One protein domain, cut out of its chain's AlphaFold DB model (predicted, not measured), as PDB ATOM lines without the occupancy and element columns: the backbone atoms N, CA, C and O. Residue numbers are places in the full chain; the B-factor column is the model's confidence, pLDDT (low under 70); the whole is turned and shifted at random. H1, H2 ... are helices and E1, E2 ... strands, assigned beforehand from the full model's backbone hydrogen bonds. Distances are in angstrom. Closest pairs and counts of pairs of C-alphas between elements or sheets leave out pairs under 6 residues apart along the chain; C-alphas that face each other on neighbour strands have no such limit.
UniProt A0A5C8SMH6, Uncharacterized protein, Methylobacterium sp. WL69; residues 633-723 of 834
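This is residues 633 to 723 of the 834 residues of an uncharacterized protein of Methylobacterium sp. WL69 (UniProt A0A5C8SMH6). H1 and the long H4 run roughly end to end along a rod, meeting beside the tiny antiparallel pair E1 E2; H3 crosses H4, and H2 packs on H3. Residues 711 to 723, of which 711 to 717 belong to H4, stick out. The printed part has 91 residues, mostly helix, in order H1 E1 H2 H3 E2 H4; it is loose, radius of gyration of the C-alphas 16.6 A, spanning 58 by 28 by 21 A.

H1, residues 646 to 655, and H4, residues 699 to 717, only just touch, only at their ends, with 3 pairs of C-alphas within 8 A; the closest, Ala 655 and Arg 699, are 5.5 A apart. E1, residues 656 to 658, is antiparallel to E2, residues 696 to 698; N 657 and O 697 are within hydrogen-bond range at 3.0 A. H2, residues 659 to 665, touches H3, residues 671 to 680; the closest C-alphas, Thr 663 and Ala 671, are 5.8 A apart. H3 touches H4 at residues 702 to 709 alone, about perpendicular at 87 degrees; the closest C-alphas, Leu 678 and Ala 705, are 6.6 A apart. In H1, H2, H3 and H4 every O i to N i+4 pair is within hydrogen-bond range.

H1 begins at C-alpha 646 (41.411, -22.214, -17.887) and is 14.2 A long; H3 is 14.4 A. H4, 25.9 A, ends at C-alpha 717 (51.599, -39.921, 18.590).

The C-alphas farthest apart, Gly 638 and Gln 720, are 58.3 A apart. The printed part has no cut; H3 to E2 is a long link. pLDDT is under 70 in 33 residues, among them 634 to 644 and 710 to 723.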
ATOM      1  N   ILE A 633      30.311 -24.597 -11.720       74.19
ATOM      2  CA  ILE A 633      31.255 -24.287 -12.799       74.19
ATOM      3  C   ILE A 633      30.539 -23.380 -13.800       74.19
ATOM      4  O   ILE A 633      29.521 -23.767 -14.377       74.19
ATOM      5  N   SER A 634      31.084 -22.187 -14.014       68.00
ATOM      6  CA  SER A 634      30.543 -21.175 -14.922       68.00
ATOM      7  C   SER A 634      31.102 -21.339 -16.336       68.00
ATOM      8  O   SER A 634      32.292 -21.560 -16.531       68.00
ATOM      9  N   MET A 635      30.250 -21.196 -17.350       65.12
ATOM     10  CA  MET A 635      30.668 -21.163 -18.757       65.12
ATOM     11  C   MET A 635      30.720 -19.690 -19.200       65.12
ATOM     12  O   MET A 635      29.678 -19.038 -19.200       65.12
ATOM     13  N   ARG A 636      31.900 -19.143 -19.534       54.72
ATOM     14  CA  ARG A 636      32.025 -17.767 -20.066       54.72
ATOM     15  C   ARG A 636      31.685 -17.690 -21.562       54.72
ATOM     16  O   ARG A 636      31.839 -18.672 -22.290       54.72
ATOM     17  N   GLU A 637      31.262 -16.504 -22.010       46.69
ATOM     18  CA  GLU A 637      31.117 -16.156 -23.431       46.69
ATOM     19  C   GLU A 637      32.463 -16.286 -24.165       46.69
ATOM     20  O   GLU A 637      33.496 -15.881 -23.641       46.69
ATOM     21  N   GLY A 638      32.453 -16.888 -25.361       47.69
ATOM     22  CA  GLY A 638      33.647 -17.121 -26.195       47.69
ATOM     23  C   GLY A 638      34.172 -18.568 -26.213       47.69
ATOM     24  O   GLY A 638      34.842 -18.967 -27.165       47.69
ATOM     25  N   CYS A 639      33.812 -19.408 -25.233       47.94
ATOM     26  CA  CYS A 639      34.192 -20.829 -25.223       47.94
ATOM     27  C   CYS A 639      33.298 -21.674 -26.156       47.94
ATOM     28  O   CYS A 639      32.069 -21.631 -26.073       47.94
ATOM     29  N   ARG A 640      33.899 -22.499 -27.031       48.25
ATOM     30  CA  ARG A 640      33.151 -23.439 -27.893       48.25
ATOM     31  C   ARG A 640      32.457 -24.544 -27.080       48.25
ATOM     32  O   ARG A 640      32.909 -24.960 -26.018       48.25
ATOM     33  N   PHE A 641      31.337 -25.037 -27.610       47.38
ATOM     34  CA  PHE A 641      30.408 -25.947 -26.933       47.38
ATOM     35  C   PHE A 641      31.082 -27.153 -26.256       47.38
ATOM     36  O   PHE A 641      31.475 -28.114 -26.909       47.38
ATOM     37  N   GLY A 642      31.116 -27.133 -24.921       53.28
ATOM     38  CA  GLY A 642      31.668 -28.217 -24.107       53.28
ATOM     39  C   GLY A 642      33.046 -27.935 -23.516       53.28
ATOM     40  O   GLY A 642      33.660 -28.878 -23.019       53.28
ATOM     41  N   SER A 643      33.510 -26.685 -23.539       60.91
ATOM     42  CA  SER A 643      34.771 -26.305 -22.921       60.91
ATOM     43  C   SER A 643      34.640 -25.218 -21.847       60.91
ATOM     44  O   SER A 643      33.754 -24.370 -21.916       60.91
ATOM     45  N   VAL A 644      35.488 -25.296 -20.818       67.19
ATOM     46  CA  VAL A 644      35.543 -24.363 -19.673       67.19
ATOM     47  C   VAL A 644      36.833 -23.543 -19.770       67.19
ATOM     48  O   VAL A 644      37.868 -24.088 -20.166       67.19
ATOM     49  N   SER A 645      36.796 -22.246 -19.444       72.75
ATOM     50  CA  SER A 645      37.999 -21.402 -19.487       72.75
ATOM     51  C   SER A 645      39.043 -21.898 -18.481       72.75
ATOM     52  O   SER A 645      38.698 -22.403 -17.414       72.75
ATOM     53  N   ARG A 646      40.338 -21.762 -18.797       70.12
ATOM     54  CA  ARG A 646      41.411 -22.214 -17.887       70.12
ATOM     55  C   ARG A 646      41.347 -21.526 -16.521       70.12
ATOM     56  O   ARG A 646      41.505 -22.203 -15.513       70.12
ATOM     57  N   GLU A 647      41.016 -20.235 -16.498       71.44
ATOM     58  CA  GLU A 647      40.804 -19.451 -15.271       71.44
ATOM     59  C   GLU A 647      39.735 -20.076 -14.363       71.44
ATOM     60  O   GLU A 647      39.897 -20.160 -13.150       71.44
ATOM     61  N   GLU A 648      38.638 -20.558 -14.952       77.75
ATOM     62  CA  GLU A 648      37.548 -21.182 -14.208       77.75
ATOM     63  C   GLU A 648      37.926 -22.579 -13.696       77.75
ATOM     64  O   GLU A 648      37.532 -22.967 -12.595       77.75
ATOM     65  N   VAL A 649      38.725 -23.329 -14.465       76.25
ATOM     66  CA  VAL A 649      39.283 -24.618 -14.021       76.25
ATOM     67  C   VAL A 649      40.198 -24.423 -12.812       76.25
ATOM     68  O   VAL A 649      40.113 -25.194 -11.855       76.25
ATOM     69  N   GLU A 650      41.041 -23.392 -12.834       77.56
ATOM     70  CA  GLU A 650      41.930 -23.035 -11.724       77.56
ATOM     71  C   GLU A 650      41.129 -22.575 -10.501       77.56
ATOM     72  O   GLU A 650      41.273 -23.168  -9.432       77.56
ATOM     73  N   ARG A 651      40.174 -21.649 -10.680       85.50
ATOM     74  CA  ARG A 651      39.251 -21.221  -9.615       85.50
ATOM     75  C   ARG A 651      38.557 -22.411  -8.953       85.50
ATOM     76  O   ARG A 651      38.469 -22.476  -7.727       85.50
ATOM     77  N   PHE A 652      38.046 -23.351  -9.748       83.75
ATOM     78  CA  PHE A 652      37.340 -24.520  -9.228       83.75
ATOM     79  C   PHE A 652      38.278 -25.464  -8.467       83.75
ATOM     80  O   PHE A 652      37.914 -25.956  -7.396       83.75
ATOM     81  N   ARG A 653      39.488 -25.699  -8.991       82.06
ATOM     82  CA  ARG A 653      40.508 -26.537  -8.344       82.06
ATOM     83  C   ARG A 653      40.977 -25.945  -7.016       82.06
ATOM     84  O   ARG A 653      41.254 -26.713  -6.093       82.06
ATOM     85  N   ASP A 654      41.049 -24.622  -6.923       81.50
ATOM     86  CA  ASP A 654      41.455 -23.913  -5.710       81.50
ATOM     87  C   ASP A 654      40.338 -23.887  -4.665       81.50
ATOM     88  O   ASP A 654      40.595 -24.040  -3.470       81.50
ATOM     89  N   ALA A 655      39.086 -23.754  -5.107       81.69
ATOM     90  CA  ALA A 655      37.931 -23.695  -4.220       81.69
ATOM     91  C   ALA A 655      37.519 -25.070  -3.675       81.69
ATOM     92  O   ALA A 655      37.094 -25.166  -2.520       81.69
ATOM     93  N   TYR A 656      37.645 -26.139  -4.467       87.81
ATOM     94  CA  TYR A 656      37.051 -27.432  -4.136       87.81
ATOM     95  C   TYR A 656      37.972 -28.632  -4.367       87.81
ATOM     96  O   TYR A 656      38.913 -28.607  -5.159       87.81
ATOM     97  N   VAL A 657      37.674 -29.726  -3.667       87.44
ATOM     98  CA  VAL A 657      38.399 -30.996  -3.789       87.44
ATOM     99  C   VAL A 657      37.446 -32.189  -3.715       87.44
ATOM    100  O   VAL A 657      36.463 -32.189  -2.970       87.44
ATOM    101  N   SER A 658      37.727 -33.220  -4.511       88.56
ATOM    102  CA  SER A 658      36.948 -34.458  -4.522       88.56
ATOM    103  C   SER A 658      37.374 -35.409  -3.400       88.56
ATOM    104  O   SER A 658      38.524 -35.414  -2.963       88.56
ATOM    105  N   LEU A 659      36.463 -36.285  -2.970       85.06
ATOM    106  CA  LEU A 659      36.780 -37.328  -1.985       85.06
ATOM    107  C   LEU A 659      37.914 -38.264  -2.437       85.06
ATOM    108  O   LEU A 659      38.688 -38.740  -1.607       85.06
ATOM    109  N   ALA A 660      38.020 -38.530  -3.742       80.06
ATOM    110  CA  ALA A 660      39.089 -39.353  -4.302       80.06
ATOM    111  C   ALA A 660      40.450 -38.653  -4.175       80.06
ATOM    112  O   ALA A 660      41.383 -39.257  -3.654       80.06
ATOM    113  N   ALA A 661      40.520 -37.368  -4.539       80.50
ATOM    114  CA  ALA A 661      41.731 -36.565  -4.395       80.50
ATOM    115  C   ALA A 661      42.150 -36.425  -2.923       80.50
ATOM    116  O   ALA A 661      43.310 -36.627  -2.605       80.50
ATOM    117  N   LEU A 662      41.211 -36.209  -1.991       83.62
ATOM    118  CA  LEU A 662      41.526 -36.196  -0.554       83.62
ATOM    119  C   LEU A 662      42.047 -37.544  -0.037       83.62
ATOM    120  O   LEU A 662      42.920 -37.583   0.828       83.62
ATOM    121  N   THR A 663      41.510 -38.653  -0.554       81.62
ATOM    122  CA  THR A 663      41.970 -40.000  -0.186       81.62
ATOM    123  C   THR A 663      43.415 -40.219  -0.638       81.62
ATOM    124  O   THR A 663      44.204 -40.787   0.114       81.62
ATOM    125  N   GLU A 664      43.760 -39.745  -1.833       80.69
ATOM    126  CA  GLU A 664      45.103 -39.833  -2.407       80.69
ATOM    127  C   GLU A 664      46.089 -38.867  -1.730       80.69
ATOM    128  O   GLU A 664      47.097 -39.319  -1.186       80.69
ATOM    129  N   ASP A 665      45.754 -37.575  -1.653       81.19
ATOM    130  CA  ASP A 665      46.607 -36.502  -1.114       81.19
ATOM    131  C   ASP A 665      46.983 -36.724   0.360       81.19
ATOM    132  O   ASP A 665      48.085 -36.377   0.789       81.19
ATOM    133  N   PHE A 666      46.086 -37.330   1.147       76.25
ATOM    134  CA  PHE A 666      46.324 -37.651   2.559       76.25
ATOM    135  C   PHE A 666      46.608 -39.144   2.813       76.25
ATOM    136  O   PHE A 666      46.756 -39.558   3.964       76.25
ATOM    137  N   GLY A 667      46.714 -39.966   1.760       69.94
ATOM    138  CA  GLY A 667      47.139 -41.368   1.850       69.94
ATOM    139  C   GLY A 667      46.191 -42.293   2.624       69.94
ATOM    140  O   GLY A 667      46.634 -43.266   3.245       69.94
ATOM    141  N   TYR A 668      44.890 -42.008   2.616       69.69
ATOM    142  CA  TYR A 668      43.884 -42.836   3.278       69.69
ATOM    143  C   TYR A 668      43.645 -44.146   2.514       69.69
ATOM    144  O   TYR A 668      43.498 -44.176   1.299       69.69
ATOM    145  N   ALA A 669      43.520 -45.262   3.238       65.50
ATOM    146  CA  ALA A 669      43.245 -46.573   2.634       65.50
ATOM    147  C   ALA A 669      41.781 -46.753   2.178       65.50
ATOM    148  O   ALA A 669      41.452 -47.734   1.511       65.50
ATOM    149  N   SER A 670      40.878 -45.854   2.586       71.38
ATOM    150  CA  SER A 670      39.455 -45.916   2.253       71.38
ATOM    151  C   SER A 670      38.809 -44.534   2.293       71.38
ATOM    152  O   SER A 670      38.894 -43.834   3.302       71.38
ATOM    153  N   ALA A 671      38.041 -44.218   1.251       72.25
ATOM    154  CA  ALA A 671      37.201 -43.024   1.173       72.25
ATOM    155  C   ALA A 671      36.175 -42.923   2.325       72.25
ATOM    156  O   ALA A 671      35.781 -41.828   2.715       72.25
ATOM    157  N   ARG A 672      35.769 -44.055   2.922       77.56
ATOM    158  CA  ARG A 672      34.841 -44.073   4.067       77.56
ATOM    159  C   ARG A 672      35.461 -43.473   5.329       77.56
ATOM    160  O   ARG A 672      34.742 -42.879   6.123       77.56
ATOM    161  N   LYS A 673      36.778 -43.621   5.510       78.44
ATOM    162  CA  LYS A 673      37.484 -43.053   6.664       78.44
ATOM    163  C   LYS A 673      37.629 -41.536   6.523       78.44
ATOM    164  O   LYS A 673      37.325 -40.839   7.476       78.44
ATOM    165  N   VAL A 674      37.944 -41.043   5.322       82.69
ATOM    166  CA  VAL A 674      37.990 -39.599   5.022       82.69
ATOM    167  C   VAL A 674      36.644 -38.926   5.307       82.69
ATOM    168  O   VAL A 674      36.608 -37.883   5.944       82.69
ATOM    169  N   LEU A 675      35.527 -39.546   4.902       82.75
ATOM    170  CA  LEU A 675      34.185 -39.039   5.224       82.75
ATOM    171  C   LEU A 675      33.905 -39.004   6.734       82.75
ATOM    172  O   LEU A 675      33.241 -38.087   7.200       82.75
ATOM    173  N   SER A 676      34.407 -39.990   7.485       82.88
ATOM    174  CA  SER A 676      34.301 -40.017   8.948       82.88
ATOM    175  C   SER A 676      35.089 -38.875   9.580       82.88
ATOM    176  O   SER A 676      34.548 -38.168  10.416       82.88
ATOM    177  N   ASP A 677      36.337 -38.666   9.156       83.19
ATOM    178  CA  ASP A 677      37.217 -37.641   9.733       83.19
ATOM    179  C   ASP A 677      36.763 -36.219   9.398       83.19
ATOM    180  O   ASP A 677      36.818 -35.339  10.251       83.19
ATOM    181  N   LEU A 678      36.268 -35.997   8.178       87.00
ATOM    182  CA  LEU A 678      35.654 -34.724   7.801       87.00
ATOM    183  C   LEU A 678      34.341 -34.485   8.552       87.00
ATOM    184  O   LEU A 678      34.093 -33.362   8.972       87.00
ATOM    185  N   GLY A 679      33.534 -35.530   8.766       80.94
ATOM    186  CA  GLY A 679      32.310 -35.440   9.564       80.94
ATOM    187  C   GLY A 679      32.575 -35.166  11.048       80.94
ATOM    188  O   GLY A 679      31.867 -34.370  11.650       80.94
ATOM    189  N   GLU A 680      33.616 -35.767  11.633       80.44
ATOM    190  CA  GLU A 680      34.073 -35.472  13.004       80.44
ATOM    191  C   GLU A 680      34.559 -34.023  13.158       80.44
ATOM    192  O   GLU A 680      34.437 -33.447  14.236       80.44
ATOM    193  N   ALA A 681      35.100 -33.439  12.087       80.88
ATOM    194  CA  ALA A 681      35.532 -32.045  12.023       80.88
ATOM    195  C   ALA A 681      34.435 -31.079  11.530       80.88
ATOM    196  O   ALA A 681      34.734 -29.920  11.254       80.88
ATOM    197  N   ASP A 682      33.193 -31.560  11.399       85.12
ATOM    198  CA  ASP A 682      32.015 -30.810  10.943       85.12
ATOM    199  C   ASP A 682      32.172 -30.139   9.559       85.12
ATOM    200  O   ASP A 682      31.546 -29.128   9.244       85.12
ATOM    201  N   VAL A 683      33.011 -30.715   8.690       86.75
ATOM    202  CA  VAL A 683      33.189 -30.242   7.312       86.75
ATOM    203  C   VAL A 683      32.095 -30.830   6.427       86.75
ATOM    204  O   VAL A 683      32.095 -32.016   6.077       86.75
ATOM    205  N   VAL A 684      31.163 -29.973   6.020       81.38
ATOM    206  CA  VAL A 684      30.011 -30.360   5.206       81.38
ATOM    207  C   VAL A 684      30.391 -30.448   3.726       81.38
ATOM    208  O   VAL A 684      31.050 -29.576   3.160       81.38
ATOM    209  N   ALA A 685      29.950 -31.518   3.064       85.44
ATOM    210  CA  ALA A 685      30.129 -31.665   1.625       85.44
ATOM    211  C   ALA A 685      29.214 -30.694   0.862       85.44
ATOM    212  O   ALA A 685      28.001 -30.695   1.063       85.44
ATOM    213  N   VAL A 686      29.779 -29.944  -0.084       79.94
ATOM    214  CA  VAL A 686      29.030 -29.067  -1.007       79.94
ATOM    215  C   VAL A 686      28.213 -29.900  -1.996       79.94
ATOM    216  O   VAL A 686      27.133 -29.507  -2.428       79.94
ATOM    217  N   CYS A 687      28.714 -31.087  -2.342       80.50
ATOM    218  CA  CYS A 687      27.999 -32.066  -3.151       80.50
ATOM    219  C   CYS A 687      28.085 -33.440  -2.488       80.50
ATOM    220  O   CYS A 687      29.163 -33.848  -2.054       80.50
ATOM    221  N   SER A 688      26.975 -34.175  -2.443       76.06
ATOM    222  CA  SER A 688      26.900 -35.504  -1.832       76.06
ATOM    223  C   SER A 688      25.952 -36.437  -2.592       76.06
ATOM    224  O   SER A 688      25.110 -36.014  -3.392       76.06
ATOM    225  N   LYS A 689      26.101 -37.745  -2.359       63.94
ATOM    226  CA  LYS A 689      25.172 -38.756  -2.880       63.94
ATOM    227  C   LYS A 689      23.826 -38.681  -2.138       63.94
ATOM    228  O   LYS A 689      23.837 -38.459  -0.930       63.94
ATOM    229  N   PRO A 690      22.686 -38.941  -2.809       52.91
ATOM    230  CA  PRO A 690      22.563 -39.426  -4.189       52.91
ATOM    231  C   PRO A 690      22.481 -38.322  -5.260       52.91
ATOM    232  O   PRO A 690      22.542 -38.649  -6.442       52.91
ATOM    233  N   ALA A 691      22.337 -37.049  -4.872       57.66
ATOM    234  CA  ALA A 691      22.125 -35.935  -5.803       57.66
ATOM    235  C   ALA A 691      23.300 -35.744  -6.781       57.66
ATOM    236  O   ALA A 691      23.095 -35.429  -7.953       57.66
ATOM    237  N   PHE A 692      24.519 -36.015  -6.316       69.19
ATOM    238  CA  PHE A 692      25.744 -35.946  -7.105       69.19
ATOM    239  C   PHE A 692      26.454 -37.303  -7.183       69.19
ATOM    240  O   PHE A 692      26.346 -38.142  -6.285       69.19
ATOM    241  N   PHE A 693      27.204 -37.532  -8.265       68.75
ATOM    242  CA  PHE A 693      27.905 -38.795  -8.523       68.75
ATOM    243  C   PHE A 693      28.967 -39.129  -7.459       68.75
ATOM    244  O   PHE A 693      29.224 -40.303  -7.176       68.75
ATOM    245  N   THR A 694      29.581 -38.113  -6.848       82.56
ATOM    246  CA  THR A 694      30.582 -38.251  -5.781       82.56
ATOM    247  C   THR A 694      30.521 -37.071  -4.807       82.56
ATOM    248  O   THR A 694      29.734 -36.148  -5.002       82.56
ATOM    249  N   TYR A 695      31.345 -37.116  -3.757       85.38
ATOM    250  CA  TYR A 695      31.441 -36.057  -2.756       85.38
ATOM    251  C   TYR A 695      32.483 -35.008  -3.142       85.38
ATOM    252  O   TYR A 695      33.575 -35.352  -3.615       85.38
ATOM    253  N   LEU A 696      32.143 -33.745  -2.905       87.12
ATOM    254  CA  LEU A 696      32.987 -32.581  -3.162       87.12
ATOM    255  C   LEU A 696      32.939 -31.659  -1.941       87.12
ATOM    256  O   LEU A 696      31.858 -31.380  -1.420       87.12
ATOM    257  N   PHE A 697      34.109 -31.228  -1.484       90.31
ATOM    258  CA  PHE A 697      34.286 -30.457  -0.254       90.31
ATOM    259  C   PHE A 697      34.979 -29.123  -0.545       90.31
ATOM    260  O   PHE A 697      35.748 -29.052  -1.513       90.31
ATOM    261  N   PRO A 698      34.765 -28.083   0.282       89.62
ATOM    262  CA  PRO A 698      35.570 -26.869   0.221       89.62
ATOM    263  C   PRO A 698      37.029 -27.237   0.497       89.62
ATOM    264  O   PRO A 698      37.349 -27.838   1.526       89.62
ATOM    265  N   ARG A 699      37.926 -26.930  -0.444       89.62
ATOM    266  CA  ARG A 699      39.314 -27.411  -0.411       89.62
ATOM    267  C   ARG A 699      40.030 -26.954   0.848       89.62
ATOM    268  O   ARG A 699      40.686 -27.756   1.502       89.62
ATOM    269  N   ARG A 700      39.887 -25.678   1.195       88.44
ATOM    270  CA  ARG A 700      40.557 -25.090   2.353       88.44
ATOM    271  C   ARG A 700      40.118 -25.754   3.660       88.44
ATOM    272  O   ARG A 700      40.969 -26.256   4.381       88.44
ATOM    273  N   GLU A 701      38.813 -25.831   3.907       87.12
ATOM    274  CA  GLU A 701      38.249 -26.418   5.131       87.12
ATOM    275  C   GLU A 701      38.579 -27.909   5.254       87.12
ATOM    276  O   GLU A 701      39.019 -28.359   6.307       87.12
ATOM    277  N   ALA A 702      38.459 -28.675   4.163       86.81
ATOM    278  CA  ALA A 702      38.777 -30.099   4.174       86.81
ATOM    279  C   ALA A 702      40.271 -30.367   4.411       86.81
ATOM    280  O   ALA A 702      40.628 -31.270   5.170       86.81
ATOM    281  N   PHE A 703      41.161 -29.583   3.792       86.50
ATOM    282  CA  PHE A 703      42.599 -29.714   4.027       86.50
ATOM    283  C   PHE A 703      42.993 -29.261   5.430       86.50
ATOM    284  O   PHE A 703      43.838 -29.912   6.039       86.50
ATOM    285  N   GLU A 704      42.416 -28.175   5.947       86.56
ATOM    286  CA  GLU A 704      42.652 -27.710   7.317       86.56
ATOM    287  C   GLU A 704      42.165 -28.752   8.331       86.56
ATOM    288  O   GLU A 704      42.940 -29.149   9.196       86.56
ATOM    289  N   ALA A 705      40.959 -29.299   8.170       85.69
ATOM    290  CA  ALA A 705      40.421 -30.348   9.034       85.69
ATOM    291  C   ALA A 705      41.276 -31.622   9.028       85.69
ATOM    292  O   ALA A 705      41.639 -32.131  10.089       85.69
ATOM    293  N   LEU A 706      41.662 -32.122   7.850       84.38
ATOM    294  CA  LEU A 706      42.479 -33.335   7.746       84.38
ATOM    295  C   LEU A 706      43.936 -33.103   8.165       84.38
ATOM    296  O   LEU A 706      44.554 -34.018   8.709       84.38
ATOM    297  N   ARG A 707      44.495 -31.900   7.971       82.31
ATOM    298  CA  ARG A 707      45.812 -31.532   8.523       82.31
ATOM    299  C   ARG A 707      45.762 -31.401  10.033       82.31
ATOM    300  O   ARG A 707      46.670 -31.908  10.679       82.31
ATOM    301  N   ASN A 708      44.723 -30.779  10.581       76.94
ATOM    302  CA  ASN A 708      44.519 -30.671  12.019       76.94
ATOM    303  C   ASN A 708      44.355 -32.063  12.615       76.94
ATOM    304  O   ASN A 708      45.082 -32.378  13.539       76.94
ATOM    305  N   LYS A 709      43.548 -32.946  12.015       75.19
ATOM    306  CA  LYS A 709      43.441 -34.358  12.415       75.19
ATOM    307  C   LYS A 709      44.780 -35.083  12.322       75.19
ATOM    308  O   LYS A 709      45.179 -35.719  13.282       75.19
ATOM    309  N   ALA A 710      45.529 -34.927  11.230       66.44
ATOM    310  CA  ALA A 710      46.866 -35.508  11.097       66.44
ATOM    311  C   ALA A 710      47.876 -34.925  12.104       66.44
ATOM    312  O   ALA A 710      48.817 -35.614  12.486       66.44
ATOM    313  N   GLN A 711      47.694 -33.675  12.537       64.31
ATOM    314  CA  GLN A 711      48.467 -33.020  13.592       64.31
ATOM    315  C   GLN A 711      48.012 -33.445  14.988       64.31
ATOM    316  O   GLN A 711      48.867 -33.598  15.844       64.31
ATOM    317  N   THR A 712      46.722 -33.689  15.224       60.94
ATOM    318  CA  THR A 712      46.175 -34.237  16.472       60.94
ATOM    319  C   THR A 712      46.569 -35.699  16.620       60.94
ATOM    320  O   THR A 712      47.004 -36.094  17.689       60.94
ATOM    321  N   ASP A 713      46.537 -36.475  15.537       56.47
ATOM    322  CA  ASP A 713      47.029 -37.850  15.476       56.47
ATOM    323  C   ASP A 713      48.561 -37.883  15.598       56.47
ATOM    324  O   ASP A 713      49.098 -38.757  16.270       56.47
ATOM    325  N   LYS A 714      49.284 -36.896  15.035       44.94
ATOM    326  CA  LYS A 714      50.721 -36.693  15.308       44.94
ATOM    327  C   LYS A 714      50.987 -36.238  16.740       44.94
ATOM    328  O   LYS A 714      52.005 -36.640  17.272       44.94
ATOM    329  N   SER A 715      50.123 -35.425  17.349       38.50
ATOM    330  CA  SER A 715      50.245 -34.912  18.721       38.50
ATOM    331  C   SER A 715      49.928 -36.000  19.747       38.50
ATOM    332  O   SER A 715      50.614 -36.103  20.754       38.50
ATOM    333  N   ALA A 716      48.944 -36.853  19.458       40.78
ATOM    334  CA  ALA A 716      48.633 -38.072  20.197       40.78
ATOM    335  C   ALA A 716      49.705 -39.154  19.976       40.78
ATOM    336  O   ALA A 716      49.954 -39.967  20.860       40.78
ATOM    337  N   ALA A 717      50.389 -39.136  18.826       38.44
ATOM    338  CA  ALA A 717      51.599 -39.921  18.590       38.44
ATOM    339  C   ALA A 717      52.879 -39.268  19.161       38.44
ATOM    340  O   ALA A 717      53.884 -39.952  19.302       38.44
ATOM    341  N   LEU A 718      52.861 -37.978  19.526       34.97
ATOM    342  CA  LEU A 718      53.995 -37.232  20.099       34.97
ATOM    343  C   LEU A 718      54.135 -37.419  21.616       34.97
ATOM    344  O   LEU A 718      55.150 -37.002  22.167       34.97
ATOM    345  N   ASP A 719      53.215 -38.152  22.251       32.84
ATOM    346  CA  ASP A 719      53.478 -38.823  23.532       32.84
ATOM    347  C   ASP A 719      54.354 -40.087  23.373       32.84
ATOM    348  O   ASP A 719      54.690 -40.735  24.365       32.84
ATOM    349  N   GLN A 720      54.790 -40.443  22.152       37.62
ATOM    350  CA  GLN A 720      55.770 -41.514  21.900       37.62
ATOM    351  C   GLN A 720      56.726 -41.173  20.724       37.62
ATOM    352  O   GLN A 720      56.480 -41.493  19.566       37.62
ATOM    353  N   LEU A 721      57.859 -40.528  21.039       29.84
ATOM    354  CA  LEU A 721      59.052 -40.301  20.180       29.84
ATOM    355  C   LEU A 721      59.610 -41.594  19.503       29.84
ATOM    356  O   LEU A 721      59.463 -42.667  20.087       29.84
ATOM    357  N   PRO A 722      60.510 -41.526  18.481       45.56
ATOM    358  CA  PRO A 722      60.475 -40.851  17.170       45.56
ATOM    359  C   PRO A 722      60.774 -41.807  15.964       45.56
ATOM    360  O   PRO A 722      61.106 -42.981  16.136       45.56
ATOM    361  N   ASP A 723      60.679 -41.272  14.734       48.47
ATOM    362  CA  ASP A 723      60.922 -41.893  13.409       48.47
ATOM    363  C   ASP A 723      62.127 -42.859  13.325       48.47
ATOM    364  O   ASP A 723      63.282 -42.474  13.516       48.47
TER     365      ASP A 723